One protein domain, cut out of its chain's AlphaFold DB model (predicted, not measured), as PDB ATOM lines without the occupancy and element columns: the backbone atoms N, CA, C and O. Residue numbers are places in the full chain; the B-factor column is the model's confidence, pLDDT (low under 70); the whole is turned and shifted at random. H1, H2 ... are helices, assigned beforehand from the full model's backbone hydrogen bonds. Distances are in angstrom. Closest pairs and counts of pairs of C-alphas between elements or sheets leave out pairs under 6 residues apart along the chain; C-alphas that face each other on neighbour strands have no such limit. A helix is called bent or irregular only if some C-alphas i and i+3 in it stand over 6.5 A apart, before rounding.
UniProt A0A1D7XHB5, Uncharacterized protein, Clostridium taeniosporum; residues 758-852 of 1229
ATOM      1  N   LEU A 758     369.750 276.712 306.159       87.56
ATOM      2  CA  LEU A 758     369.606 278.074 305.649       87.56
ATOM      3  C   LEU A 758     369.805 278.137 304.125       87.56
ATOM      4  O   LEU A 758     369.004 278.763 303.433       87.56
ATOM      5  N   CYS A 759     370.861 277.512 303.598       86.62
ATOM      6  CA  CYS A 759     371.116 277.463 302.157       86.62
ATOM      7  C   CYS A 759     369.993 276.739 301.411       86.62
ATOM      8  O   CYS A 759     369.589 277.197 300.347       86.62
ATOM      9  N   ASP A 760     369.445 275.678 301.996       85.19
ATOM     10  CA  ASP A 760     368.307 274.951 301.447       85.19
ATOM     11  C   ASP A 760     367.047 275.826 301.320       85.19
ATOM     12  O   ASP A 760     366.446 275.919 300.249       85.19
ATOM     13  N   GLU A 761     366.684 276.576 302.367       88.19
ATOM     14  CA  GLU A 761     365.571 277.531 302.285       88.19
ATOM     15  C   GLU A 761     365.856 278.683 301.302       88.19
ATOM     16  O   GLU A 761     364.936 279.170 300.641       88.19
ATOM     17  N   LEU A 762     367.114 279.108 301.155       89.31
ATOM     18  CA  LEU A 762     367.536 280.124 300.183       89.31
ATOM     19  C   LEU A 762     367.462 279.649 298.723       89.31
ATOM     20  O   LEU A 762     367.277 280.480 297.833       89.31
ATOM     21  N   CYS A 763     367.568 278.341 298.468       88.38
ATOM     22  CA  CYS A 763     367.387 277.761 297.137       88.38
ATOM     23  C   CYS A 763     365.934 277.829 296.640       88.38
ATOM     24  O   CYS A 763     365.692 277.659 295.444       88.38
ATOM     25  N   LYS A 764     364.960 278.107 297.517       87.94
ATOM     26  CA  LYS A 764     363.560 278.261 297.110       87.94
ATOM     27  C   LYS A 764     363.358 279.517 296.273       87.94
ATOM     28  O   LYS A 764     363.847 280.592 296.615       87.94
ATOM     29  N   ILE A 765     362.541 279.419 295.227       86.81
ATOM     30  CA  ILE A 765     362.371 280.482 294.219       86.81
ATOM     31  C   ILE A 765     361.875 281.795 294.837       86.81
ATOM     32  O   ILE A 765     362.380 282.863 294.488       86.81
ATOM     33  N   LYS A 766     360.975 281.723 295.827       84.44
ATOM     34  CA  LYS A 766     360.492 282.902 296.569       84.44
ATOM     35  C   LYS A 766     361.609 283.689 297.274       84.44
ATOM     36  O   LYS A 766     361.498 284.897 297.427       84.44
ATOM     37  N   ASN A 767     362.680 283.008 297.689       88.06
ATOM     38  CA  ASN A 767     363.816 283.593 298.403       88.06
ATOM     39  C   ASN A 767     364.982 283.916 297.452       88.06
ATOM     40  O   ASN A 767     365.813 284.774 297.754       88.06
ATOM     41  N   LEU A 768     365.041 283.269 296.285       87.88
ATOM     42  CA  LEU A 768     366.086 283.475 295.285       87.88
ATOM     43  C   LEU A 768     366.128 284.927 294.787       87.88
ATOM     44  O   LEU A 768     367.205 285.512 294.663       87.88
ATOM     45  N   THR A 769     364.965 285.542 294.563       82.50
ATOM     46  CA  THR A 769     364.843 286.950 294.145       82.50
ATOM     47  C   THR A 769     365.523 287.907 295.130       82.50
ATOM     48  O   THR A 769     366.103 288.910 294.710       82.50
ATOM     49  N   MET A 770     365.538 287.585 296.428       83.94
ATOM     50  CA  MET A 770     366.239 288.357 297.456       83.94
ATOM     51  C   MET A 770     367.761 288.294 297.273       83.94
ATOM     52  O   MET A 770     368.431 289.323 297.352       83.94
ATOM     53  N   ILE A 771     368.309 287.109 296.980       85.50
ATOM     54  CA  ILE A 771     369.748 286.929 296.712       85.50
ATOM     55  C   ILE A 771     370.153 287.689 295.448       85.50
ATOM     56  O   ILE A 771     371.207 288.324 295.415       85.50
ATOM     57  N   LEU A 772     369.309 287.633 294.415       86.19
ATOM     58  CA  LEU A 772     369.560 288.283 293.130       86.19
ATOM     59  C   LEU A 772     369.446 289.813 293.203       86.19
ATOM     60  O   LEU A 772     370.085 290.499 292.412       86.19
ATOM     61  N   SER A 773     368.649 290.356 294.129       81.44
ATOM     62  CA  SER A 773     368.366 291.796 294.210       81.44
ATOM     63  C   SER A 773     369.125 292.554 295.304       81.44
ATOM     64  O   SER A 773     369.244 293.777 295.211       81.44
ATOM     65  N   ASN A 774     369.646 291.875 296.335       84.50
ATOM     66  CA  ASN A 774     370.291 292.516 297.484       84.50
ATOM     67  C   ASN A 774     371.799 292.217 297.558       84.50
ATOM     68  O   ASN A 774     372.245 291.244 298.171       84.50
ATOM     69  N   GLU A 775     372.606 293.128 297.010       83.25
ATOM     70  CA  GLU A 775     374.073 293.011 296.996       83.25
ATOM     71  C   GLU A 775     374.704 292.957 298.402       83.25
ATOM     72  O   GLU A 775     375.691 292.251 298.616       83.25
ATOM     73  N   LYS A 776     374.124 293.636 299.406       84.00
ATOM     74  CA  LYS A 776     374.630 293.574 300.793       84.00
ATOM     75  C   LYS A 776     374.436 292.184 301.400       84.00
ATOM     76  O   LYS A 776     375.341 291.667 302.062       84.00
ATOM     77  N   PHE A 777     373.267 291.590 301.167       85.62
ATOM     78  CA  PHE A 777     372.952 290.232 301.603       85.62
ATOM     79  C   PHE A 777     373.884 289.220 300.925       85.62
ATOM     80  O   PHE A 777     374.561 288.448 301.602       85.62
ATOM     81  N   LYS A 778     374.022 289.317 299.598       85.50
ATOM     82  CA  LYS A 778     374.903 288.473 298.782       85.50
ATOM     83  C   LYS A 778     376.370 288.529 299.222       85.50
ATOM     84  O   LYS A 778     377.004 287.487 299.380       85.50
ATOM     85  N   HIS A 779     376.912 289.724 299.474       83.69
ATOM     86  CA  HIS A 779     378.294 289.895 299.948       83.69
ATOM     87  C   HIS A 779     378.531 289.263 301.323       83.69
ATOM     88  O   HIS A 779     379.575 288.659 301.575       83.69
ATOM     89  N   SER A 780     377.555 289.380 302.220       82.25
ATOM     90  CA  SER A 780     377.643 288.819 303.572       82.25
ATOM     91  C   SER A 780     377.542 287.295 303.549       82.25
ATOM     92  O   SER A 780     378.346 286.618 304.188       82.25
ATOM     93  N   LEU A 781     376.645 286.755 302.721       84.06
ATOM     94  CA  LEU A 781     376.524 285.321 302.475       84.06
ATOM     95  C   LEU A 781     377.816 284.750 301.868       84.06
ATOM     96  O   LEU A 781     378.309 283.727 302.333       84.06
ATOM     97  N   LYS A 782     378.447 285.470 300.925       84.69
ATOM     98  CA  LYS A 782     379.771 285.115 300.382       84.69
ATOM     99  C   LYS A 782     380.826 284.993 301.483       84.69
ATOM    100  O   LYS A 782     381.563 284.013 301.518       84.69
ATOM    101  N   LYS A 783     380.903 285.969 302.395       81.62
ATOM    102  CA  LYS A 783     381.846 285.938 303.530       81.62
ATOM    103  C   LYS A 783     381.584 284.768 304.476       81.62
ATOM    104  O   LYS A 783     382.542 284.195 304.986       81.62
ATOM    105  N   MET A 784     380.317 284.437 304.712       80.12
ATOM    106  CA  MET A 784     379.927 283.323 305.571       80.12
ATOM    107  C   MET A 784     380.356 281.984 304.957       80.12
ATOM    108  O   MET A 784     381.018 281.201 305.623       80.12
ATOM    109  N   LEU A 785     380.094 281.779 303.664       79.81
ATOM    110  CA  LEU A 785     380.424 280.549 302.933       79.81
ATOM    111  C   LEU A 785     381.933 280.311 302.736       79.81
ATOM    112  O   LEU A 785     382.337 279.169 302.520       79.81
ATOM    113  N   LEU A 786     382.753 281.369 302.809       77.00
ATOM    114  CA  LEU A 786     384.220 281.298 302.726       77.00
ATOM    115  C   LEU A 786     384.890 280.778 304.009       77.00
ATOM    116  O   LEU A 786     386.042 280.366 303.953       77.00
ATOM    117  N   LYS A 787     384.209 280.811 305.163       67.06
ATOM    118  CA  LYS A 787     384.762 280.368 306.462       67.06
ATOM    119  C   LYS A 787     384.548 278.874 306.747       67.06
ATOM    120  O   LYS A 787     384.714 278.442 307.883       67.06
ATOM    121  N   VAL A 788     384.110 278.112 305.752       65.81
ATOM    122  CA  VAL A 788     383.426 276.832 305.937       65.81
ATOM    123  C   VAL A 788     384.152 275.735 305.149       65.81
ATOM    124  O   VAL A 788     384.290 275.864 303.931       65.81
ATOM    125  N   ASP A 789     384.623 274.684 305.832       61.56
ATOM    126  CA  ASP A 789     385.404 273.582 305.239       61.56
ATOM    127  C   ASP A 789     384.596 272.758 304.219       61.56
ATOM    128  O   ASP A 789     383.411 272.506 304.402       61.56
ATOM    129  N   ASN A 790     385.241 272.305 303.139       58.22
ATOM    130  CA  ASN A 790     384.570 271.687 301.982       58.22
ATOM    131  C   ASN A 790     384.036 270.255 302.198       58.22
ATOM    132  O   ASN A 790     383.302 269.773 301.346       58.22
ATOM    133  N   ASN A 791     384.379 269.567 303.291       56.53
ATOM    134  CA  ASN A 791     384.116 268.124 303.432       56.53
ATOM    135  C   ASN A 791     382.879 267.766 304.289       56.53
ATOM    136  O   ASN A 791     382.650 266.585 304.538       56.53
ATOM    137  N   THR A 792     382.094 268.746 304.757       57.16
ATOM    138  CA  THR A 792     381.029 268.541 305.772       57.16
ATOM    139  C   THR A 792     379.646 269.109 305.413       57.16
ATOM    140  O   THR A 792     378.754 269.091 306.257       57.16
ATOM    141  N   TYR A 793     379.432 269.629 304.198       66.81
ATOM    142  CA  TYR A 793     378.229 270.413 303.854       66.81
ATOM    143  C   TYR A 793     377.375 269.795 302.743       66.81
ATOM    144  O   TYR A 793     377.879 269.046 301.914       66.81
ATOM    145  N   ASP A 794     376.076 270.102 302.752       74.56
ATOM    146  CA  ASP A 794     375.049 269.580 301.837       74.56
ATOM    147  C   ASP A 794     375.094 270.277 300.457       74.56
ATOM    148  O   ASP A 794     375.636 271.376 300.306       74.56
ATOM    149  N   ILE A 795     374.479 269.666 299.443       79.50
ATOM    150  CA  ILE A 795     374.429 270.145 298.058       79.50
ATOM    151  C   ILE A 795     373.858 271.565 297.937       79.50
ATOM    152  O   ILE A 795     374.343 272.353 297.125       79.50
ATOM    153  N   SER A 796     372.891 271.943 298.781       84.06
ATOM    154  CA  SER A 796     372.279 273.279 298.784       84.06
ATOM    155  C   SER A 796     373.314 274.388 299.049       84.06
ATOM    156  O   SER A 796     373.203 275.491 298.514       84.06
ATOM    157  N   VAL A 797     374.382 274.103 299.806       83.38
ATOM    158  CA  VAL A 797     375.493 275.045 300.035       83.38
ATOM    159  C   VAL A 797     376.302 275.260 298.754       83.38
ATOM    160  O   VAL A 797     376.626 276.400 298.409       83.38
ATOM    161  N   GLU A 798     376.580 274.188 298.015       82.56
ATOM    162  CA  GLU A 798     377.312 274.230 296.745       82.56
ATOM    163  C   GLU A 798     376.530 274.986 295.660       82.56
ATOM    164  O   GLU A 798     377.112 275.788 294.923       82.56
ATOM    165  N   VAL A 799     375.199 274.834 295.626       86.81
ATOM    166  CA  VAL A 799     374.305 275.617 294.752       86.81
ATOM    167  C   VAL A 799     374.467 277.116 295.003       86.81
ATOM    168  O   VAL A 799     374.719 277.890 294.075       86.81
ATOM    169  N   ILE A 800     374.365 277.545 296.265       88.25
ATOM    170  CA  ILE A 800     374.483 278.962 296.631       88.25
ATOM    171  C   ILE A 800     375.907 279.483 296.384       88.25
ATOM    172  O   ILE A 800     376.075 280.614 295.914       88.25
ATOM    173  N   ARG A 801     376.947 278.674 296.636       86.81
ATOM    174  CA  ARG A 801     378.340 279.032 296.321       86.81
ATOM    175  C   ARG A 801     378.520 279.301 294.832       86.81
ATOM    176  O   ARG A 801     379.069 280.350 294.492       86.81
ATOM    177  N   LYS A 802     378.007 278.431 293.956       88.00
ATOM    178  CA  LYS A 802     378.047 278.623 292.499       88.00
ATOM    179  C   LYS A 802     377.235 279.841 292.051       88.00
ATOM    180  O   LYS A 802     377.705 280.616 291.219       88.00
ATOM    181  N   LEU A 803     376.057 280.066 292.640       88.06
ATOM    182  CA  LEU A 803     375.213 281.231 292.345       88.06
ATOM    183  C   LEU A 803     375.926 282.563 292.657       88.06
ATOM    184  O   LEU A 803     375.807 283.539 291.913       88.06
ATOM    185  N   ILE A 804     376.682 282.612 293.758       85.56
ATOM    186  CA  ILE A 804     377.433 283.801 294.187       85.56
ATOM    187  C   ILE A 804     378.782 283.915 293.462       85.56
ATOM    188  O   ILE A 804     379.223 285.029 293.162       85.56
ATOM    189  N   ASN A 805     379.445 282.787 293.198       82.81
ATOM    190  CA  ASN A 805     380.752 282.692 292.559       82.81
ATOM    191  C   ASN A 805     380.656 281.952 291.217       82.81
ATOM    192  O   ASN A 805     380.839 280.736 291.142       82.81
ATOM    193  N   LYS A 806     380.400 282.714 290.147       74.62
ATOM    194  CA  LYS A 806     380.151 282.176 288.800       74.62
ATOM    195  C   LYS A 806     381.297 281.310 288.259       74.62
ATOM    196  O   LYS A 806     381.028 280.365 287.520       74.62
ATOM    197  N   ASP A 807     382.532 281.559 288.691       74.25
ATOM    198  CA  ASP A 807     383.736 280.855 288.221       74.25
ATOM    199  C   ASP A 807     383.996 279.518 288.940       74.25
ATOM    200  O   ASP A 807     384.971 278.827 288.652       74.25
ATOM    201  N   MET A 808     383.140 279.130 289.891       76.88
ATOM    202  CA  MET A 808     383.293 277.876 290.629       76.88
ATOM    203  C   MET A 808     383.136 276.655 289.708       76.88
ATOM    204  O   MET A 808     382.151 276.541 288.974       76.88
ATOM    205  N   VAL A 809     384.099 275.734 289.754       76.12
ATOM    206  CA  VAL A 809     384.084 274.478 288.986       76.12
ATOM    207  C   VAL A 809     383.315 273.404 289.760       76.12
ATOM    208  O   VAL A 809     383.274 273.433 290.989       76.12
ATOM    209  N   ILE A 810     382.691 272.473 289.037       78.00
ATOM    210  CA  ILE A 810     382.041 271.291 289.615       78.00
ATOM    211  C   ILE A 810     383.075 270.476 290.409       78.00
ATOM    212  O   ILE A 810     384.178 270.236 289.922       78.00
ATOM    213  N   ASN A 811     382.711 270.049 291.619       80.19
ATOM    214  CA  ASN A 811     383.523 269.165 292.454       80.19
ATOM    215  C   ASN A 811     382.976 267.723 292.454       80.19
ATOM    216  O   ASN A 811     381.858 267.459 292.004       80.19
ATOM    217  N   ASP A 812     383.761 266.788 292.998       79.50
ATOM    218  CA  ASP A 812     383.412 265.359 293.060       79.50
ATOM    219  C   ASP A 812     382.101 265.090 293.813       79.50
ATOM    220  O   ASP A 812     381.401 264.121 293.521       79.50
ATOM    221  N   GLN A 813     381.756 265.933 294.791       78.00
ATOM    222  CA  GLN A 813     380.523 265.804 295.562       78.00
ATOM    223  C   GLN A 813     379.285 266.110 294.707       78.00
ATOM    224  O   GLN A 813     378.323 265.345 294.738       78.00
ATOM    225  N   VAL A 814     379.321 267.185 293.914       81.69
ATOM    226  CA  VAL A 814     378.243 267.563 292.987       81.69
ATOM    227  C   VAL A 814     378.073 266.509 291.885       81.69
ATOM    228  O   VAL A 814     376.942 266.130 291.587       81.69
ATOM    229  N   GLU A 815     379.166 265.978 291.318       82.38
ATOM    230  CA  GLU A 815     379.090 264.882 290.329       82.38
ATOM    231  C   GLU A 815     378.472 263.610 290.928       82.38
ATOM    232  O   GLU A 815     377.587 263.004 290.320       82.38
ATOM    233  N   LYS A 816     378.876 263.223 292.148       81.25
ATOM    234  CA  LYS A 816     378.261 262.091 292.860       81.25
ATOM    235  C   LYS A 816     376.769 262.314 293.095       81.25
ATOM    236  O   LYS A 816     375.993 261.389 292.863       81.25
ATOM    237  N   TYR A 817     376.370 263.524 293.497       81.38
ATOM    238  CA  TYR A 817     374.964 263.855 293.727       81.38
ATOM    239  C   TYR A 817     374.143 263.758 292.434       81.38
ATOM    240  O   TYR A 817     373.120 263.080 292.421       81.38
ATOM    241  N   PHE A 818     374.615 264.311 291.308       83.56
ATOM    242  CA  PHE A 818     373.953 264.125 290.005       83.56
ATOM    243  C   PHE A 818     373.830 262.649 289.604       83.56
ATOM    244  O   PHE A 818     372.817 262.255 289.026       83.56
ATOM    245  N   GLY A 819     374.833 261.826 289.926       77.50
ATOM    246  CA  GLY A 819     374.784 260.376 289.727       77.50
ATOM    247  C   GLY A 819     373.742 259.657 290.593       77.50
ATOM    248  O   GLY A 819     373.291 258.578 290.212       77.50
ATOM    249  N   SER A 820     373.340 260.244 291.726       76.31
ATOM    250  CA  SER A 820     372.331 259.690 292.639       76.31
ATOM    251  C   SER A 820     370.929 260.282 292.489       76.31
ATOM    252  O   SER A 820     369.981 259.591 292.845       76.31
ATOM    253  N   ILE A 821     370.769 261.506 291.955       75.25
ATOM    254  CA  ILE A 821     369.471 262.215 291.886       75.25
ATOM    255  C   ILE A 821     368.381 261.347 291.254       75.25
ATOM    256  O   ILE A 821     367.275 261.316 291.768       75.25
ATOM    257  N   ASN A 822     368.676 260.621 290.174       72.62
ATOM    258  CA  ASN A 822     367.656 259.861 289.440       72.62
ATOM    259  C   ASN A 822     367.464 258.415 289.949       72.62
ATOM    260  O   ASN A 822     366.675 257.668 289.372       72.62
ATOM    261  N   ASN A 823     368.163 257.996 291.011       67.06
ATOM    262  CA  ASN A 823     368.103 256.622 291.511       67.06
ATOM    263  C   ASN A 823     367.026 256.472 292.606       67.06
ATOM    264  O   ASN A 823     367.272 256.768 293.770       67.06
ATOM    265  N   GLY A 824     365.844 255.967 292.237       53.84
ATOM    266  CA  GLY A 824     364.934 255.224 293.128       53.84
ATOM    267  C   GLY A 824     364.156 255.958 294.233       53.84
ATOM    268  O   GLY A 824     363.343 255.304 294.880       53.84
ATOM    269  N   ASN A 825     364.317 257.268 294.445       52.69
ATOM    270  CA  ASN A 825     363.686 257.967 295.575       52.69
ATOM    271  C   ASN A 825     362.647 259.024 295.145       52.69
ATOM    272  O   ASN A 825     362.908 260.226 295.238       52.69
ATOM    273  N   ILE A 826     361.440 258.580 294.768       50.19
ATOM    274  CA  ILE A 826     360.268 259.451 294.516       50.19
ATOM    275  C   ILE A 826     360.062 260.498 295.644       50.19
ATOM    276  O   ILE A 826     359.902 261.674 295.325       50.19
ATOM    277  N   PRO A 827     360.184 260.169 296.952       44.09
ATOM    278  CA  PRO A 827     359.966 261.148 298.028       44.09
ATOM    279  C   PRO A 827     361.036 262.256 298.131       44.09
ATOM    280  O   PRO A 827     360.769 263.342 298.654       44.09
ATOM    281  N   THR A 828     362.269 262.002 297.673       46.66
ATOM    282  CA  THR A 828     363.355 263.010 297.682       46.66
ATOM    283  C   THR A 828     363.247 263.991 296.516       46.66
ATOM    284  O   THR A 828     363.821 265.080 296.566       46.66
ATOM    285  N   TRP A 829     362.495 263.630 295.471       56.81
ATOM    286  CA  TRP A 829     362.278 264.495 294.316       56.81
ATOM    287  C   TRP A 829     361.368 265.667 294.655       56.81
ATOM    288  O   TRP A 829     361.743 266.793 294.342       56.81
ATOM    289  N   ASP A 830     360.259 265.438 295.360       56.94
ATOM    290  CA  ASP A 830     359.295 266.497 295.690       56.94
ATOM    291  C   ASP A 830     359.836 267.491 296.730       56.94
ATOM    292  O   ASP A 830     359.709 268.707 296.582       56.94
ATOM    293  N   THR A 831     360.511 267.002 297.773       60.03
ATOM    294  CA  THR A 831     360.991 267.843 298.889       60.03
ATOM    295  C   THR A 831     362.170 268.743 298.510       60.03
ATOM    296  O   THR A 831     362.263 269.875 298.993       60.03
ATOM    297  N   ARG A 832     363.046 268.281 297.607       72.94
ATOM    298  CA  ARG A 832     364.223 269.021 297.118       72.94
ATOM    299  C   ARG A 832     364.102 269.443 295.648       72.94
ATOM    300  O   ARG A 832     365.103 269.831 295.044       72.94
ATOM    301  N   GLN A 833     362.900 269.435 295.064       79.38
ATOM    302  CA  GLN A 833     362.685 269.739 293.642       79.38
ATOM    303  C   GLN A 833     363.329 271.070 293.227       79.38
ATOM    304  O   GLN A 833     364.145 271.110 292.310       79.38
ATOM    305  N   GLN A 834     363.038 272.158 293.950       83.56
ATOM    306  CA  GLN A 834     363.581 273.488 293.633       83.56
ATOM    307  C   GLN A 834     365.105 273.559 293.790       83.56
ATOM    308  O   GLN A 834     365.763 274.263 293.027       83.56
ATOM    309  N   VAL A 835     365.676 272.804 294.733       84.44
ATOM    310  CA  VAL A 835     367.133 272.687 294.902       84.44
ATOM    311  C   VAL A 835     367.736 271.988 293.690       84.44
ATOM    312  O   VAL A 835     368.712 272.484 293.136       84.44
ATOM    313  N   ASN A 836     367.133 270.889 293.232       85.62
ATOM    314  CA  ASN A 836     367.589 270.139 292.062       85.62
ATOM    315  C   ASN A 836     367.482 270.975 290.771       85.62
ATOM    316  O   ASN A 836     368.428 271.005 289.981       85.62
ATOM    317  N   VAL A 837     366.378 271.714 290.589       87.38
ATOM    318  CA  VAL A 837     366.197 272.672 289.481       87.38
ATOM    319  C   VAL A 837     367.279 273.740 289.516       87.38
ATOM    320  O   VAL A 837     367.937 273.995 288.508       87.38
ATOM    321  N   LEU A 838     367.490 274.360 290.679       89.12
ATOM    322  CA  LEU A 838     368.459 275.436 290.818       89.12
ATOM    323  C   LEU A 838     369.893 274.926 290.631       89.12
ATOM    324  O   LEU A 838     370.677 275.586 289.955       89.12
ATOM    325  N   LEU A 839     370.221 273.742 291.158       88.56
ATOM    326  CA  LEU A 839     371.504 273.063 290.968       88.56
ATOM    327  C   LEU A 839     371.804 272.853 289.480       88.56
ATOM    328  O   LEU A 839     372.870 273.243 289.001       88.56
ATOM    329  N   ALA A 840     370.859 272.275 288.738       89.31
ATOM    330  CA  ALA A 840     371.013 272.067 287.303       89.31
ATOM    331  C   ALA A 840     371.112 273.397 286.534       89.31
ATOM    332  O   ALA A 840     371.911 273.497 285.600       89.31
ATOM    333  N   ALA A 841     370.367 274.425 286.958       90.62
ATOM    334  CA  ALA A 841     370.394 275.755 286.357       90.62
ATOM    335  C   ALA A 841     371.748 276.464 286.529       90.62
ATOM    336  O   ALA A 841     372.238 277.047 285.563       90.62
ATOM    337  N   VAL A 842     372.365 276.414 287.719       90.62
ATOM    338  CA  VAL A 842     373.630 277.128 288.008       90.62
ATOM    339  C   VAL A 842     374.882 276.428 287.467       90.62
ATOM    340  O   VAL A 842     375.915 277.080 287.301       90.62
ATOM    341  N   PHE A 843     374.810 275.120 287.199       88.19
ATOM    342  CA  PHE A 843     375.912 274.327 286.633       88.19
ATOM    343  C   PHE A 843     375.734 273.968 285.150       88.19
ATOM    344  O   PHE A 843     376.588 273.270 284.603       88.19
ATOM    345  N   ASP A 844     374.658 274.431 284.505       86.38
ATOM    346  CA  ASP A 844     374.325 274.127 283.105       86.38
ATOM    347  C   ASP A 844     374.260 272.609 282.823       86.38
ATOM    348  O   ASP A 844     374.800 272.097 281.841       86.38
ATOM    349  N   LYS A 845     373.595 271.858 283.715       85.62
ATOM    350  CA  LYS A 845     373.447 270.388 283.656       85.62
ATOM    351  C   LYS A 845     371.986 269.965 283.492       85.62
ATOM    352  O   LYS A 845     371.487 269.127 284.237       85.62
ATOM    353  N   GLN A 846     371.301 270.551 282.516       82.94
ATOM    354  CA  GLN A 846     369.864 270.340 282.295       82.94
ATOM    355  C   GLN A 846     369.513 268.859 282.066       82.94
ATOM    356  O   GLN A 846     368.544 268.362 282.628       82.94
ATOM    357  N   ASP A 847     370.364 268.128 281.341       81.56
ATOM    358  CA  ASP A 847     370.154 266.711 280.998       81.56
ATOM    359  C   ASP A 847     370.365 265.738 282.176       81.56
ATOM    360  O   ASP A 847     370.290 264.521 282.005       81.56
ATOM    361  N   LYS A 848     370.703 266.241 283.372       82.56
ATOM    362  CA  LYS A 848     370.976 265.415 284.559       82.56
ATOM    363  C   LYS A 848     369.783 265.275 285.506       82.56
ATOM    364  O   LYS A 848     369.862 264.458 286.419       82.56
ATOM    365  N   VAL A 849     368.699 266.023 285.298       81.81
ATOM    366  CA  VAL A 849     367.469 265.947 286.103       81.81
ATOM    367  C   VAL A 849     366.329 265.497 285.193       81.81
ATOM    368  O   VAL A 849     365.984 266.210 284.255       81.81
ATOM    369  N   LEU A 850     365.784 264.300 285.432       74.75
ATOM    370  CA  LEU A 850     365.017 263.567 284.410       74.75
ATOM    371  C   LEU A 850     363.489 263.532 284.606       74.75
ATOM    372  O   LEU A 850     362.815 262.831 283.854       74.75
ATOM    373  N   TYR A 851     362.910 264.255 285.573       76.81
ATOM    374  CA  TYR A 851     361.445 264.286 285.721       76.81
ATOM    375  C   TYR A 851     360.771 265.159 284.642       76.81
ATOM    376  O   TYR A 851     361.392 266.075 284.095       76.81
ATOM    377  N   SER A 852     359.494 264.873 284.355       66.81
ATOM    378  CA  SER A 852     358.762 265.252 283.129       66.81
ATOM    379  C   SER A 852     358.837 266.729 282.724       66.81
ATOM    380  O   SER A 852     358.862 267.011 281.531       66.81
TER     381      SER A 852
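AT A GLANCE: This is residues 758 to 852 of the 1229 residues of an uncharacterized protein of Clostridium taeniosporum (UniProt A0A1D7XHB5). H7, one of the two longest helices by residues together with H3, crosses H4 at the core of a compact, all-helix domain, and H1, H3 and H5 pack on other parts of H4. H2 joins H1 to H3 at one end of the long axis, while H5 and H6 lie toward the other, where residues 823 to 828 stick out. You will find 95 residues printed, with seven named helices, H1 to H7 in order, and no named strand. The radius of gyration of the C-alphas is 13.3 A, and they span 39 by 28 by 21 A.

IN THESE COORDINATES: Find C-alpha 833 at (362.685, 269.739, 293.642); from there H7, residues 833 to 843, runs 15.7 A to C-alpha 843 at (375.912, 274.327, 286.633). H4, residues 795 to 804, is 14.5 A long, and H5, residues 812 to 821, is 14.3 A. H3, residues 775 to 785, covers 15.2 A. Go back to C-alpha 758 at (369.606, 278.074, 305.649) for the start of H1, residues 758 to 762, 6.2 A long. H2, residues 765 to 773, is 12.8 A long and neither bent nor irregular, but only just: C-alphas 766 and 769 are 6.4 A apart. H6, residues 826 to 831, is 9.5 A long.

HOW THE PARTS SIT: Begin at the hub, H4, which touches H1, H3, H5 and H7. It touches H7 at a steep tilt of 45 degrees, the same way; their closest C-alphas, of Val 799 and Leu 839, are 5.4 A apart. For H1 and H4, look at Asp 760 and Ser 796, the closest C-alphas at 5.1 A. H3 touches H4 at Lys 782 and Ile 804, closest C-alphas 6.8 A apart, opposite ways at a steep tilt of 46 degrees. H5 touches H4 at Ile 795 and Val 814, closest C-alphas 6.9 A apart, opposite ways at a steep tilt of 60 degrees. H2 and H3 only just touch, with 3 pairs of C-alphas within 8 A, only at the corner by their link, about perpendicular at 74 degrees. H6 and H7 meet only through their link. Every O i to N i+4 pair is within hydrogen-bond range in H1, H3, H4, H5 and H7; H2 has 2 of 5, with 5 of 6 O i to N i+3 pairs, and H6 has 0 of 2, with 1 of 3.

THE WHOLE: The C-alphas of Lys 776 and Gly 824, the two farthest apart, are 40.3 A apart. The printed part has no cut, and no link between helices is long. Look for pLDDT under 70 at residues 787 to 793, 823 to 831 and 852; the mean of the printed part is 78.6.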